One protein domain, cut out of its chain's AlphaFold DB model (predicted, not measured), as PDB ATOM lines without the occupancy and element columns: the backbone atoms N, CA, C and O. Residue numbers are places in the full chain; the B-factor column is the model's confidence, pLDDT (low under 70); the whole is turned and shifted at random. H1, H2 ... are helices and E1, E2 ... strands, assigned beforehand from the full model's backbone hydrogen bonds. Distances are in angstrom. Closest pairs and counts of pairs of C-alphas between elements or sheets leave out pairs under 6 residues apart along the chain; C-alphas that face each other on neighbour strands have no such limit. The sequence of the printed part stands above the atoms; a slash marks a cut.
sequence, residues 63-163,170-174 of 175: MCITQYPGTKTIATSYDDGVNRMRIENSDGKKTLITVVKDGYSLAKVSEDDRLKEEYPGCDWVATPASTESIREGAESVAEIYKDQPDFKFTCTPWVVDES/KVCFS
ATOM      1  N   MET A  63      36.618 -28.511   7.758       89.44
ATOM      2  CA  MET A  63      36.233 -27.273   8.422       89.44
ATOM      3  C   MET A  63      36.995 -26.124   7.768       89.44
ATOM      4  O   MET A  63      38.216 -26.201   7.606       89.44
ATOM      5  N   CYS A  64      36.276 -25.079   7.368       87.88
ATOM      6  CA  CYS A  64      36.832 -23.920   6.688       87.88
ATOM      7  C   CYS A  64      36.466 -22.624   7.414       87.88
ATOM      8  O   CYS A  64      35.339 -22.444   7.872       87.88
ATOM      9  N   ILE A  65      37.423 -21.704   7.492       88.19
ATOM     10  CA  ILE A  65      37.262 -20.371   8.067       88.19
ATOM     11  C   ILE A  65      37.436 -19.351   6.945       88.19
ATOM     12  O   ILE A  65      38.471 -19.325   6.277       88.19
ATOM     13  N   THR A  66      36.435 -18.490   6.789       85.94
ATOM     14  CA  THR A  66      36.421 -17.373   5.845       85.94
ATOM     15  C   THR A  66      36.312 -16.072   6.626       85.94
ATOM     16  O   THR A  66      35.375 -15.891   7.402       85.94
ATOM     17  N   GLN A  67      37.249 -15.150   6.420       85.56
ATOM     18  CA  GLN A  67      37.194 -13.797   6.969       85.56
ATOM     19  C   GLN A  67      36.848 -12.835   5.836       85.56
ATOM     20  O   GLN A  67      37.598 -12.722   4.867       85.56
ATOM     21  N   TYR A  68      35.710 -12.158   5.963       79.69
ATOM     22  CA  TYR A  68      35.236 -11.184   4.990       79.69
ATOM     23  C   TYR A  68      35.834  -9.804   5.310       79.69
ATOM     24  O   TYR A  68      35.491  -9.207   6.341       79.69
ATOM     25  N   PRO A  69      36.756  -9.285   4.474       73.00
ATOM     26  CA  PRO A  69      37.329  -7.965   4.690       73.00
ATOM     27  C   PRO A  69      36.248  -6.884   4.552       73.00
ATOM     28  O   PRO A  69      35.265  -7.035   3.830       73.00
ATOM     29  N   GLY A  70      36.397  -5.789   5.298       74.38
ATOM     30  CA  GLY A  70      35.443  -4.672   5.307       74.38
ATOM     31  C   GLY A  70      34.189  -4.863   6.174       74.38
ATOM     32  O   GLY A  70      33.686  -3.871   6.691       74.38
ATOM     33  N   THR A  71      33.714  -6.094   6.415       76.38
ATOM     34  CA  THR A  71      32.498  -6.338   7.230       76.38
ATOM     35  C   THR A  71      32.776  -6.814   8.657       76.38
ATOM     36  O   THR A  71      31.857  -6.876   9.469       76.38
ATOM     37  N   LYS A  72      34.032  -7.177   8.971       81.12
ATOM     38  CA  LYS A  72      34.441  -7.894  10.202       81.12
ATOM     39  C   LYS A  72      33.700  -9.223  10.425       81.12
ATOM     40  O   LYS A  72      33.675  -9.734  11.546       81.12
ATOM     41  N   THR A  73      33.093  -9.781   9.381       84.19
ATOM     42  CA  THR A  73      32.371 -11.048   9.474       84.19
ATOM     43  C   THR A  73      33.350 -12.206   9.330       84.19
ATOM     44  O   THR A  73      34.137 -12.255   8.385       84.19
ATOM     45  N   ILE A  74      33.287 -13.162  10.252       87.31
ATOM     46  CA  ILE A  74      34.013 -14.428  10.172       87.31
ATOM     47  C   ILE A  74      32.981 -15.545  10.070       87.31
ATOM     48  O   ILE A  74      32.206 -15.769  11.005       87.31
ATOM     49  N   ALA A  75      32.983 -16.249   8.942       88.62
ATOM     50  CA  ALA A  75      32.214 -17.467   8.767       88.62
ATOM     51  C   ALA A  75      33.091 -18.691   9.057       88.62
ATOM     52  O   ALA A  75      34.237 -18.773   8.612       88.62
ATOM     53  N   THR A  76      32.533 -19.664   9.769       89.31
ATOM     54  CA  THR A  76      33.091 -21.011   9.901       89.31
ATOM     55  C   THR A  76      32.106 -21.987   9.283       89.31
ATOM     56  O   THR A  76      30.941 -22.018   9.684       89.31
ATOM     57  N   SER A  77      32.552 -22.772   8.308       89.62
ATOM     58  CA  SER A  77      31.766 -23.846   7.712       89.62
ATOM     59  C   SER A  77      32.339 -25.218   8.054       89.62
ATOM     60  O   SER A  77      33.551 -25.406   8.089       89.62
ATOM     61  N   TYR A  78      31.446 -26.168   8.301       89.12
ATOM     62  CA  TYR A  78      31.727 -27.586   8.503       89.12
ATOM     63  C   TYR A  78      30.991 -28.351   7.413       89.12
ATOM     64  O   TYR A  78      29.813 -28.083   7.180       89.12
ATOM     65  N   ASP A  79      31.680 -29.253   6.729       88.00
ATOM     66  CA  ASP A  79      31.183 -29.983   5.563       88.00
ATOM     67  C   ASP A  79      31.633 -31.443   5.697       88.00
ATOM     68  O   ASP A  79      32.832 -31.697   5.833       88.00
ATOM     69  N   ASP A  80      30.692 -32.391   5.719       85.06
ATOM     70  CA  ASP A  80      30.986 -33.834   5.784       85.06
ATOM     71  C   ASP A  80      30.997 -34.516   4.395       85.06
ATOM     72  O   ASP A  80      31.261 -35.715   4.290       85.06
ATOM     73  N   GLY A  81      30.754 -33.751   3.322       79.12
ATOM     74  CA  GLY A  81      30.557 -34.235   1.953       79.12
ATOM     75  C   GLY A  81      29.088 -34.432   1.546       79.12
ATOM     76  O   GLY A  81      28.816 -34.632   0.361       79.12
ATOM     77  N   VAL A  82      28.144 -34.357   2.490       82.31
ATOM     78  CA  VAL A  82      26.688 -34.513   2.291       82.31
ATOM     79  C   VAL A  82      25.914 -33.357   2.937       82.31
ATOM     80  O   VAL A  82      25.069 -32.739   2.290       82.31
ATOM     81  N   ASN A  83      26.218 -33.059   4.198       86.06
ATOM     82  CA  ASN A  83      25.654 -31.992   5.012       86.06
ATOM     83  C   ASN A  83      26.666 -30.854   5.169       86.06
ATOM     84  O   ASN A  83      27.881 -31.069   5.219       86.06
ATOM     85  N   ARG A  84      26.159 -29.627   5.322       87.69
ATOM     86  CA  ARG A  84      26.980 -28.453   5.644       87.69
ATOM     87  C   ARG A  84      26.353 -27.649   6.771       87.69
ATOM     88  O   ARG A  84      25.156 -27.404   6.751       87.69
ATOM     89  N   MET A  85      27.156 -27.163   7.710       89.62
ATOM     90  CA  MET A  85      26.763 -26.138   8.677       89.62
ATOM     91  C   MET A  85      27.632 -24.910   8.435       89.62
ATOM     92  O   MET A  85      28.847 -25.030   8.317       89.62
ATOM     93  N   ARG A  86      27.027 -23.726   8.394       90.00
ATOM     94  CA  ARG A  86      27.699 -22.428   8.325       90.00
ATOM     95  C   ARG A  86      27.307 -21.612   9.548       90.00
ATOM     96  O   ARG A  86      26.123 -21.428   9.818       90.00
ATOM     97  N   ILE A  87      28.307 -21.140  10.280       89.00
ATOM     98  CA  ILE A  87      28.165 -20.231  11.414       89.00
ATOM     99  C   ILE A  87      28.794 -18.906  11.014       89.00
ATOM    100  O   ILE A  87      29.989 -18.864  10.735       89.00
ATOM    101  N   GLU A  88      28.020 -17.829  11.030       87.81
ATOM    102  CA  GLU A  88      28.526 -16.480  10.790       87.81
ATOM    103  C   GLU A  88      28.613 -15.704  12.096       87.81
ATOM    104  O   GLU A  88      27.671 -15.699  12.892       87.81
ATOM    105  N   ASN A  89      29.746 -15.036  12.307       85.50
ATOM    106  CA  ASN A  89      29.957 -14.136  13.429       85.50
ATOM    107  C   ASN A  89      30.289 -12.744  12.896       85.50
ATOM    108  O   ASN A  89      31.284 -12.591  12.190       85.50
ATOM    109  N   SER A  90      29.498 -11.736  13.255       83.88
ATOM    110  CA  SER A  90      29.745 -10.333  12.917       83.88
ATOM    111  C   SER A  90      29.947  -9.511  14.191       83.88
ATOM    112  O   SER A  90      29.241  -9.710  15.180       83.88
ATOM    113  N   ASP A  91      30.955  -8.631  14.207       79.12
ATOM    114  CA  ASP A  91      31.371  -7.850  15.391       79.12
ATOM    115  C   ASP A  91      31.513  -8.695  16.686       79.12
ATOM    116  O   ASP A  91      31.189  -8.259  17.791       79.12
ATOM    117  N   GLY A  92      31.990  -9.941  16.556       68.88
ATOM    118  CA  GLY A  92      32.181 -10.867  17.682       68.88
ATOM    119  C   GLY A  92      30.898 -11.494  18.246       68.88
ATOM    120  O   GLY A  92      30.965 -12.214  19.240       68.88
ATOM    121  N   LYS A  93      29.737 -11.257  17.624       75.25
ATOM    122  CA  LYS A  93      28.467 -11.918  17.950       75.25
ATOM    123  C   LYS A  93      28.154 -12.981  16.909       75.25
ATOM    124  O   LYS A  93      28.309 -12.727  15.719       75.25
ATOM    125  N   LYS A  94      27.635 -14.129  17.342       76.00
ATOM    126  CA  LYS A  94      26.999 -15.097  16.439       76.00
ATOM    127  C   LYS A  94      25.781 -14.426  15.796       76.00
ATOM    128  O   LYS A  94      25.003 -13.789  16.501       76.00
ATOM    129  N   THR A  95      25.683 -14.475  14.471       75.25
ATOM    130  CA  THR A  95      24.694 -13.712  13.685       75.25
ATOM    131  C   THR A  95      23.803 -14.622  12.849       75.25
ATOM    132  O   THR A  95      22.635 -14.317  12.655       75.25
ATOM    133  N   LEU A  96      24.325 -15.755  12.372       82.00
ATOM    134  CA  LEU A  96      23.528 -16.733  11.638       82.00
ATOM    135  C   LEU A  96      24.084 -18.146  11.829       82.00
ATOM    136  O   LEU A  96      25.300 -18.352  11.858       82.00
ATOM    137  N   ILE A  97      23.183 -19.121  11.938       86.38
ATOM    138  CA  ILE A  97      23.489 -20.545  11.786       86.38
ATOM    139  C   ILE A  97      22.594 -21.071  10.675       86.38
ATOM    140  O   ILE A  97      21.370 -20.989  10.791       86.38
ATOM    141  N   THR A  98      23.212 -21.650   9.653       87.62
ATOM    142  CA  THR A  98      22.520 -22.297   8.539       87.62
ATOM    143  C   THR A  98      23.029 -23.722   8.394       87.62
ATOM    144  O   THR A  98      24.237 -23.932   8.302       87.62
ATOM    145  N   VAL A  99      22.124 -24.698   8.343       88.50
ATOM    146  CA  VAL A  99      22.431 -26.099   8.028       88.50
ATOM    147  C   VAL A  99      21.847 -26.432   6.658       88.50
ATOM    148  O   VAL A  99      20.654 -26.260   6.453       88.50
ATOM    149  N   VAL A 100      22.656 -26.910   5.716       86.88
ATOM    150  CA  VAL A 100      22.183 -27.476   4.448       86.88
ATOM    151  C   VAL A 100      22.173 -28.994   4.580       86.88
ATOM    152  O   VAL A 100      23.225 -29.602   4.776       86.88
ATOM    153  N   LYS A 101      20.979 -29.585   4.500       82.94
ATOM    154  CA  LYS A 101      20.724 -31.019   4.690       82.94
ATOM    155  C   LYS A 101      19.441 -31.431   3.965       82.94
ATOM    156  O   LYS A 101      18.495 -30.652   3.884       82.94
ATOM    157  N   ASP A 102      19.416 -32.640   3.405       83.12
ATOM    158  CA  ASP A 102      18.239 -33.259   2.762       83.12
ATOM    159  C   ASP A 102      17.543 -32.404   1.672       83.12
ATOM    160  O   ASP A 102      16.349 -32.548   1.401       83.12
ATOM    161  N   GLY A 103      18.295 -31.512   1.012       83.50
ATOM    162  CA  GLY A 103      17.779 -30.590  -0.008       83.50
ATOM    163  C   GLY A 103      17.124 -29.315   0.541       83.50
ATOM    164  O   GLY A 103      16.489 -28.586  -0.220       83.50
ATOM    165  N   TYR A 104      17.288 -29.022   1.832       87.94
ATOM    166  CA  TYR A 104      16.838 -27.794   2.485       87.94
ATOM    167  C   TYR A 104      18.011 -27.021   3.087       87.94
ATOM    168  O   TYR A 104      19.010 -27.599   3.508       87.94
ATOM    169  N   SER A 105      17.859 -25.702   3.137       90.38
ATOM    170  CA  SER A 105      18.653 -24.781   3.943       90.38
ATOM    171  C   SER A 105      17.836 -24.430   5.185       90.38
ATOM    172  O   SER A 105      16.730 -23.903   5.065       90.38
ATOM    173  N   LEU A 106      18.340 -24.779   6.366       91.44
ATOM    174  CA  LEU A 106      17.689 -24.595   7.659       91.44
ATOM    175  C   LEU A 106      18.401 -23.485   8.436       91.44
ATOM    176  O   LEU A 106      19.506 -23.689   8.940       91.44
ATOM    177  N   ALA A 107      17.770 -22.318   8.543       91.69
ATOM    178  CA  ALA A 107      18.277 -21.185   9.313       91.69
ATOM    179  C   ALA A 107      17.743 -21.220  10.753       91.69
ATOM    180  O   ALA A 107      16.549 -21.450  10.969       91.69
ATOM    181  N   LYS A 108      18.607 -20.986  11.748       92.12
ATOM    182  CA  LYS A 108      18.197 -20.981  13.158       92.12
ATOM    183  C   LYS A 108      17.536 -19.658  13.549       92.12
ATOM    184  O   LYS A 108      18.159 -18.600  13.486       92.12
ATOM    185  N   VAL A 109      16.302 -19.735  14.043       88.69
ATOM    186  CA  VAL A 109      15.464 -18.571  14.379       88.69
ATOM    187  C   VAL A 109      16.055 -17.730  15.514       88.69
ATOM    188  O   VAL A 109      15.920 -16.513  15.511       88.69
ATOM    189  N   SER A 110      16.756 -18.337  16.479       88.44
ATOM    190  CA  SER A 110      17.327 -17.599  17.620       88.44
ATOM    191  C   SER A 110      18.376 -16.548  17.237       88.44
ATOM    192  O   SER A 110      18.591 -15.612  18.011       88.44
ATOM    193  N   GLU A 111      18.997 -16.672  16.063       85.50
ATOM    194  CA  GLU A 111      20.126 -15.835  15.640       85.50
ATOM    195  C   GLU A 111      19.705 -14.651  14.737       85.50
ATOM    196  O   GLU A 111      20.382 -13.629  14.753       85.50
ATOM    197  N   ASP A 112      18.569 -14.739  14.026       84.31
ATOM    198  CA  ASP A 112      18.046 -13.689  13.126       84.31
ATOM    199  C   ASP A 112      16.700 -13.143  13.652       84.31
ATOM    200  O   ASP A 112      15.690 -13.851  13.689       84.31
ATOM    201  N   ASP A 113      16.670 -11.867  14.054       86.81
ATOM    202  CA  ASP A 113      15.474 -11.214  14.608       86.81
ATOM    203  C   ASP A 113      14.298 -11.137  13.619       86.81
ATOM    204  O   ASP A 113      13.143 -11.225  14.038       86.81
ATOM    205  N   ARG A 114      14.561 -11.069  12.308       88.44
ATOM    206  CA  ARG A 114      13.513 -11.104  11.276       88.44
ATOM    207  C   ARG A 114      12.857 -12.483  11.210       88.44
ATOM    208  O   ARG A 114      11.641 -12.573  11.058       88.44
ATOM    209  N   LEU A 115      13.630 -13.561  11.381       89.44
ATOM    210  CA  LEU A 115      13.066 -14.914  11.443       89.44
ATOM    211  C   LEU A 115      12.218 -15.122  12.707       89.44
ATOM    212  O   LEU A 115      11.234 -15.856  12.643       89.44
ATOM    213  N   LYS A 116      12.542 -14.461  13.830       91.25
ATOM    214  CA  LYS A 116      11.714 -14.501  15.058       91.25
ATOM    215  C   LYS A 116      10.340 -13.874  14.842       91.25
ATOM    216  O   LYS A 116       9.355 -14.390  15.371       91.25
ATOM    217  N   GLU A 117      10.282 -12.777  14.090       92.88
ATOM    218  CA  GLU A 117       9.037 -12.083  13.753       92.88
ATOM    219  C   GLU A 117       8.205 -12.863  12.720       92.88
ATOM    220  O   GLU A 117       7.000 -13.036  12.902       92.88
ATOM    221  N   GLU A 118       8.838 -13.373  11.659       93.69
ATOM    222  CA  GLU A 118       8.151 -14.052  10.550       93.69
ATOM    223  C   GLU A 118       7.726 -15.498  10.894       93.69
ATOM    224  O   GLU A 118       6.674 -15.962  10.441       93.69
ATOM    225  N   TYR A 119       8.495 -16.199  11.739       93.88
ATOM    226  CA  TYR A 119       8.279 -17.604  12.123       93.88
ATOM    227  C   TYR A 119       8.194 -17.787  13.655       93.88
ATOM    228  O   TYR A 119       9.004 -18.503  14.256       93.88
ATOM    229  N   PRO A 120       7.203 -17.168  14.328       93.56
ATOM    230  CA  PRO A 120       7.101 -17.187  15.782       93.56
ATOM    231  C   PRO A 120       6.856 -18.600  16.331       93.56
ATOM    232  O   PRO A 120       5.989 -19.350  15.869       93.56
ATOM    233  N   GLY A 121       7.616 -18.963  17.368       92.56
ATOM    234  CA  GLY A 121       7.548 -20.288  17.991       92.56
ATOM    235  C   GLY A 121       8.079 -21.415  17.098       92.56
ATOM    236  O   GLY A 121       7.593 -22.544  17.192       92.56
ATOM    237  N   CYS A 122       9.009 -21.105  16.198       94.75
ATOM    238  CA  CYS A 122       9.828 -22.055  15.451       94.75
ATOM    239  C   CYS A 122      11.280 -21.934  15.940       94.75
ATOM    240  O   CYS A 122      11.729 -20.835  16.256       94.75
ATOM    241  N   ASP A 123      12.019 -23.040  15.989       94.38
ATOM    242  CA  ASP A 123      13.455 -23.039  16.304       94.38
ATOM    243  C   ASP A 123      14.300 -22.917  15.024       94.38
ATOM    244  O   ASP A 123      15.378 -22.316  15.026       94.38
ATOM    245  N   TRP A 124      13.770 -23.442  13.913       94.50
ATOM    246  CA  TRP A 124      14.403 -23.464  12.594       94.50
ATOM    247  C   TRP A 124      13.409 -23.116  11.485       94.50
ATOM    248  O   TRP A 124      12.238 -23.500  11.547       94.50
ATOM    249  N   VAL A 125      13.899 -22.455  10.435       93.56
ATOM    250  CA  VAL A 125      13.167 -22.206   9.184       93.56
ATOM    251  C   VAL A 125      13.857 -22.951   8.053       93.56
ATOM    252  O   VAL A 125      15.009 -22.664   7.744       93.56
ATOM    253  N   ALA A 126      13.152 -23.900   7.444       93.19
ATOM    254  CA  ALA A 126      13.598 -24.665   6.293       93.19
ATOM    255  C   ALA A 126      13.099 -24.026   4.990       93.19
ATOM    256  O   ALA A 126      11.894 -23.943   4.739       93.19
ATOM    257  N   THR A 127      14.039 -23.644   4.134       90.31
ATOM    258  CA  THR A 127      13.799 -23.182   2.764       90.31
ATOM    259  C   THR A 127      14.379 -24.204   1.785       90.31
ATOM    260  O   THR A 127      15.473 -24.712   2.039       90.31
ATOM    261  N   PRO A 128      13.694 -24.548   0.676       87.88
ATOM    262  CA  PRO A 128      14.255 -25.432  -0.344       87.88
ATOM    263  C   PRO A 128      15.615 -24.916  -0.826       87.88
ATOM    264  O   PRO A 128      15.735 -23.770  -1.258       87.88
ATOM    265  N   ALA A 129      16.649 -25.751  -0.737       79.50
ATOM    266  CA  ALA A 129      17.990 -25.365  -1.142       79.50
ATOM    267  C   ALA A 129      18.063 -25.302  -2.675       79.50
ATOM    268  O   ALA A 129      17.795 -26.288  -3.364       79.50
ATOM    269  N   SER A 130      18.456 -24.150  -3.224       71.19
ATOM    270  CA  SER A 130      18.858 -24.080  -4.629       71.19
ATOM    271  C   SER A 130      20.103 -24.945  -4.844       71.19
ATOM    272  O   SER A 130      20.934 -25.084  -3.940       71.19
ATOM    273  N   THR A 131      20.290 -25.478  -6.053       58.12
ATOM    274  CA  THR A 131      21.492 -26.252  -6.414       58.12
ATOM    275  C   THR A 131      22.784 -25.488  -6.112       58.12
ATOM    276  O   THR A 131      23.804 -26.097  -5.809       58.12
ATOM    277  N   GLU A 132      22.723 -24.157  -6.163       52.75
ATOM    278  CA  GLU A 132      23.809 -23.231  -5.853       52.75
ATOM    279  C   GLU A 132      24.059 -23.107  -4.344       52.75
ATOM    280  O   GLU A 132      25.198 -23.255  -3.926       52.75
ATOM    281  N   SER A 133      23.023 -23.007  -3.500       55.66
ATOM    282  CA  SER A 133      23.186 -23.044  -2.033       55.66
ATOM    283  C   SER A 133      23.740 -24.382  -1.509       55.66
ATOM    284  O   SER A 133      24.449 -24.418  -0.505       55.66
ATOM    285  N   ILE A 134      23.501 -25.484  -2.232       51.88
ATOM    286  CA  ILE A 134      24.163 -26.779  -1.995       51.88
ATOM    287  C   ILE A 134      25.633 -26.718  -2.466       51.88
ATOM    288  O   ILE A 134      26.535 -27.220  -1.789       51.88
ATOM    289  N   ARG A 135      25.898 -26.056  -3.601       48.09
ATOM    290  CA  ARG A 135      27.232 -25.890  -4.212       48.09
ATOM    291  C   ARG A 135      28.107 -24.772  -3.646       48.09
ATOM    292  O   ARG A 135      29.273 -24.740  -4.034       48.09
ATOM    293  N   GLU A 136      27.618 -23.907  -2.757       53.00
ATOM    294  CA  GLU A 136      28.420 -22.900  -2.039       53.00
ATOM    295  C   GLU A 136      29.354 -23.567  -1.018       53.00
ATOM    296  O   GLU A 136      29.225 -23.455   0.205       53.00
ATOM    297  N   GLY A 137      30.290 -24.340  -1.556       50.09
ATOM    298  CA  GLY A 137      31.437 -24.855  -0.852       50.09
ATOM    299  C   GLY A 137      32.491 -23.770  -0.687       50.09
ATOM    300  O   GLY A 137      32.458 -22.697  -1.289       50.09
ATOM    301  N   ALA A 138      33.480 -24.100   0.125       52.44
ATOM    302  CA  ALA A 138      34.583 -23.219   0.458       52.44
ATOM    303  C   ALA A 138      35.342 -22.707  -0.801       52.44
ATOM    304  O   ALA A 138      35.765 -21.557  -0.846       52.44
ATOM    305  N   GLU A 139      35.421 -23.526  -1.859       56.16
ATOM    306  CA  GLU A 139      36.032 -23.196  -3.159       56.16
ATOM    307  C   GLU A 139      35.368 -22.035  -3.910       56.16
ATOM    308  O   GLU A 139      36.079 -21.151  -4.382       56.16
ATOM    309  N   SER A 140      34.033 -21.991  -4.018       56.88
ATOM    310  CA  SER A 140      33.369 -20.923  -4.787       56.88
ATOM    311  C   SER A 140      33.532 -19.569  -4.102       56.88
ATOM    312  O   SER A 140      33.755 -18.558  -4.764       56.88
ATOM    313  N   VAL A 141      33.503 -19.551  -2.767       60.22
ATOM    314  CA  VAL A 141      33.789 -18.350  -1.975       60.22
ATOM    315  C   VAL A 141      35.253 -17.932  -2.139       60.22
ATOM    316  O   VAL A 141      35.522 -16.751  -2.335       60.22
ATOM    317  N   ALA A 142      36.198 -18.875  -2.113       62.31
ATOM    318  CA  ALA A 142      37.607 -18.567  -2.339       62.31
ATOM    319  C   ALA A 142      37.866 -17.977  -3.736       62.31
ATOM    320  O   ALA A 142      38.655 -17.044  -3.857       62.31
ATOM    321  N   GLU A 143      37.186 -18.465  -4.778       62.28
ATOM    322  CA  GLU A 143      37.348 -17.950  -6.141       62.28
ATOM    323  C   GLU A 143      36.728 -16.555  -6.342       62.28
ATOM    324  O   GLU A 143      37.354 -15.711  -6.982       62.28
ATOM    325  N   ILE A 144      35.545 -16.284  -5.773       64.56
ATOM    326  CA  ILE A 144      34.863 -14.978  -5.890       64.56
ATOM    327  C   ILE A 144      35.680 -13.846  -5.244       64.56
ATOM    328  O   ILE A 144      35.669 -12.719  -5.738       64.56
ATOM    329  N   TYR A 145      36.399 -14.135  -4.154       65.31
ATOM    330  CA  TYR A 145      37.144 -13.136  -3.377       65.31
ATOM    331  C   TYR A 145      38.673 -13.222  -3.539       65.31
ATOM    332  O   TYR A 145      39.392 -12.492  -2.857       65.31
ATOM    333  N   LYS A 146      39.187 -14.051  -4.464       67.06
ATOM    334  CA  LYS A 146      40.635 -14.283  -4.673       67.06
ATOM    335  C   LYS A 146      41.454 -13.017  -4.947       67.06
ATOM    336  O   LYS A 146      42.629 -12.966  -4.601       67.06
ATOM    337  N   ASP A 147      40.829 -12.013  -5.562       71.12
ATOM    338  CA  ASP A 147      41.467 -10.759  -5.967       71.12
ATOM    339  C   ASP A 147      41.380  -9.665  -4.876       71.12
ATOM    340  O   ASP A 147      41.828  -8.538  -5.090       71.12
ATOM    341  N   GLN A 148      40.812  -9.965  -3.696       67.75
ATOM    342  CA  GLN A 148      40.773  -9.031  -2.566       67.75
ATOM    343  C   GLN A 148      41.977  -9.244  -1.626       67.75
ATOM    344  O   GLN A 148      42.103 -10.316  -1.035       67.75
ATOM    345  N   PRO A 149      42.845  -8.232  -1.420       65.81
ATOM    346  CA  PRO A 149      44.146  -8.415  -0.763       65.81
ATOM    347  C   PRO A 149      44.064  -8.783   0.726       65.81
ATOM    348  O   PRO A 149      44.994  -9.388   1.255       65.81
ATOM    349  N   ASP A 150      42.959  -8.443   1.394       74.38
ATOM    350  CA  ASP A 150      42.729  -8.713   2.820       74.38
ATOM    351  C   ASP A 150      41.847  -9.950   3.076       74.38
ATOM    352  O   ASP A 150      41.542 -10.272   4.228       74.38
ATOM    353  N   PHE A 151      41.411 -10.650   2.023       76.88
ATOM    354  CA  PHE A 151      40.590 -11.851   2.155       76.88
ATOM    355  C   PHE A 151      41.412 -13.009   2.726       76.88
ATOM    356  O   PHE A 151      42.480 -13.351   2.220       76.88
ATOM    357  N   LYS A 152      40.903 -13.638   3.792       81.12
ATOM    358  CA  LYS A 152      41.549 -14.802   4.415       81.12
ATOM    359  C   LYS A 152      40.622 -15.994   4.390       81.12
ATOM    360  O   LYS A 152      39.488 -15.936   4.860       81.12
ATOM    361  N   PHE A 153      41.162 -17.089   3.885       83.56
ATOM    362  CA  PHE A 153      40.462 -18.338   3.697       83.56
ATOM    363  C   PHE A 153      41.391 -19.494   4.054       83.56
ATOM    364  O   PHE A 153      42.552 -19.524   3.646       83.56
ATOM    365  N   THR A 154      40.910 -20.433   4.858       84.75
ATOM    366  CA  THR A 154      41.696 -21.594   5.292       84.75
ATOM    367  C   THR A 154      40.762 -22.767   5.524       84.75
ATOM    368  O   THR A 154      39.762 -22.616   6.217       84.75
ATOM    369  N   CYS A 155      41.100 -23.933   4.978       86.38
ATOM    370  CA  CYS A 155      40.398 -25.188   5.228       86.38
ATOM    371  C   CYS A 155      41.343 -26.197   5.876       86.38
ATOM    372  O   CYS A 155      42.516 -26.272   5.521       86.38
ATOM    373  N   THR A 156      40.810 -27.004   6.786       87.12
ATOM    374  CA  THR A 156      41.518 -28.104   7.448       87.12
ATOM    375  C   THR A 156      40.668 -29.376   7.394       87.12
ATOM    376  O   THR A 156      39.436 -29.268   7.359       87.12
ATOM    377  N   PRO A 157      41.281 -30.576   7.370       88.88
ATOM    378  CA  PRO A 157      40.555 -31.823   7.597       88.88
ATOM    379  C   PRO A 157      39.770 -31.757   8.909       88.88
ATOM    380  O   PRO A 157      40.253 -31.202   9.898       88.88
ATOM    381  N   TRP A 158      38.579 -32.343   8.930       86.25
ATOM    382  CA  TRP A 158      37.708 -32.336  10.101       86.25
ATOM    383  C   TRP A 158      37.222 -33.752  10.425       86.25
ATOM    384  O   TRP A 158      36.954 -34.550   9.532       86.25
ATOM    385  N   VAL A 159      37.130 -34.077  11.716       88.81
ATOM    386  CA  VAL A 159      36.515 -35.327  12.183       88.81
ATOM    387  C   VAL A 159      35.026 -35.062  12.342       88.81
ATOM    388  O   VAL A 159      34.647 -34.255  13.185       88.81
ATOM    389  N   VAL A 160      34.208 -35.726  11.521       88.25
ATOM    390  CA  VAL A 160      32.759 -35.498  11.482       88.25
ATOM    391  C   VAL A 160      32.131 -35.761  12.848       88.25
ATOM    392  O   VAL A 160      32.275 -36.841  13.417       88.25
ATOM    393  N   ASP A 161      31.399 -34.763  13.329       87.69
ATOM    394  CA  ASP A 161      30.462 -34.855  14.441       87.69
ATOM    395  C   ASP A 161      29.058 -34.631  13.870       87.69
ATOM    396  O   ASP A 161      28.667 -33.503  13.560       87.69
ATOM    397  N   GLU A 162      28.324 -35.730  13.685       85.06
ATOM    398  CA  GLU A 162      26.982 -35.727  13.095       85.06
ATOM    399  C   GLU A 162      25.988 -34.888  13.916       85.06
ATOM    400  O   GLU A 162      25.061 -34.307  13.346       85.06
ATOM    401  N   SER A 163      26.216 -34.751  15.232       86.56
ATOM    402  CA  SER A 163      25.333 -33.997  16.129       86.56
ATOM    403  C   SER A 163      25.309 -32.497  15.816       86.56
ATOM    404  O   SER A 163      24.316 -31.821  16.083       86.56
ATOM    405  N   LYS A 170      11.463 -27.295  16.827       94.12
ATOM    406  CA  LYS A 170      10.413 -27.215  15.814       94.12
ATOM    407  C   LYS A 170      10.931 -26.558  14.536       94.12
ATOM    408  O   LYS A 170      11.256 -25.371  14.521       94.12
ATOM    409  N   VAL A 171      10.920 -27.323  13.446       94.50
ATOM    410  CA  VAL A 171      11.173 -26.823  12.090       94.50
ATOM    411  C   VAL A 171       9.872 -26.291  11.485       94.50
ATOM    412  O   VAL A 171       8.837 -26.955  11.521       94.50
ATOM    413  N   CYS A 172       9.935 -25.094  10.913       94.62
ATOM    414  CA  CYS A 172       8.881 -24.485  10.109       94.62
ATOM    415  C   CYS A 172       9.379 -24.312   8.671       94.62
ATOM    416  O   CYS A 172      10.575 -24.169   8.451       94.62
ATOM    417  N   PHE A 173       8.483 -24.331   7.687       92.31
ATOM    418  CA  PHE A 173       8.855 -24.205   6.275       92.31
ATOM    419  C   PHE A 173       8.556 -22.793   5.773       92.31
ATOM    420  O   PHE A 173       7.489 -22.252   6.081       92.31
ATOM    421  N   SER A 174       9.478 -22.207   5.006       88.75
ATOM    422  CA  SER A 174       9.199 -20.963   4.283       88.75
ATOM    423  C   SER A 174       8.106 -21.198   3.235       88.75
ATOM    424  O   SER A 174       8.036 -22.282   2.651       88.75
TER     425      SER A 174
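What this domain is: This is residues 63 to 163 and 170 to 174 of the 175 residues of an uncharacterized protein of Candidatus Micrarchaeota archaeon (UniProt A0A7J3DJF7). One wide, twisted wall of eight strands makes the body of this domain, with three short helices set around it: H3 lies over the part with E7 and E1, H1 is beyond E5 and E6 near the other edge, and H2 only grazes the sheet. After E6 the chain runs back across the width of the wall, through H2 and H3, to E7 at the opposite edge. The printed part has 106 residues, with elements in the order E1, E2, E3, E4, E5, H1, E6, H2, H3, E7, E8. The sheet's order is E7, E1, E2, E3, E4, E5, E6, E8, and it is mixed, with E6 and E8 parallel; the class is mixed, helices and strands. The whole is compact, with a radius of gyration of the C-alphas of 14.4 A and spans of 42 by 29 by 25 A.

Where its parts are: E1 is residues 63 to 68, 16.5 A from first to last C-alpha, and C-alpha 63 is at (36.233, -27.273, 8.422). E2 is residues 73 to 79, 19.4 A, and E3 is residues 84 to 90, 19.7 A. E4, residues 93 to 101, is the longest strand by residues, 24.5 A, and ends with C-alpha 101 at (20.724, -31.019, 4.690). E5 is residues 104 to 108, 12.7 A, and E6 is residues 124 to 128, 13.1 A. E7 is residues 152 to 157, 17.3 A, and E8 is residues 171 to 173, 6.8 A, ending with C-alpha 173 at (8.855, -24.205, 6.275). H1 is residues 113 to 118, 8.8 A; H2 is residues 131 to 135, 6.2 A; H3 is residues 138 to 144, 10.4 A.

How they stand to each other: E1 to E5 form a meander, each strand the antiparallel neighbour of the one before, with hairpins E1 and E2, E2 and E3, E3 and E4, E4 and E5. E2 and E3 stand at 168 degrees, with N 76 and O 87 within hydrogen-bond range at 2.8 A. E3 and E4 stand at 166 degrees, with N 86 and O 98 at 2.8 A. On one side the sheet goes on through E1, antiparallel to E2 with N 66 and O 75 at 2.9 A, to edge strand E7, antiparallel to E1 at 175 degrees with N 65 and O 154 at 2.8 A. On the other side E5 is antiparallel to E4, with N 106 and O 99 at 2.7 A, and E6 is antiparallel to E5, with N 107 and O 125 at 2.9 A. Edge strand E8 is parallel to E6 at 38 degrees, with N 126 and O 172 at 2.8 A. H3 is on the sheet at a height of 9.9 A, over E7 and only just over E1, with 3 of its 7 C-alphas falling on E1. It runs along the strands, at 15 degrees to E7 on the local plane; the closest C-alphas of H3 and E7 are those of Ala 142 and Phe 153, 6.7 A apart. H2 only grazes the sheet with residues 133 to 134; its closest C-alphas to E4 are those of Ile 134 and Val 100, 6.8 A apart. H1 only grazes the sheet with residues 113 to 118; its closest C-alphas to E6 are those of Leu 115 and Val 125, 7.6 A apart. H1 is apart from H2 and H3, while H2 and H3 meet only through their link. In H1, H2 and H3 every O i to N i+4 pair is within hydrogen-bond range.

The domain as a whole: The two C-alphas farthest apart, those of Gly 121 and Pro 149, are 42.8 A apart. Residues 164 to 169 are not printed, and C-alphas 163 and 170 are 16.4 A apart across the cut, on the link from E7 to E8. Of the links that are printed whole, the one from H3 to E7, 7 residues, is short but not tight; the others are tight, and no link is long. The mean pLDDT of the printed part is 81.4, with values under 70 at residue 92, residues 131 to 146 and residues 148 to 149.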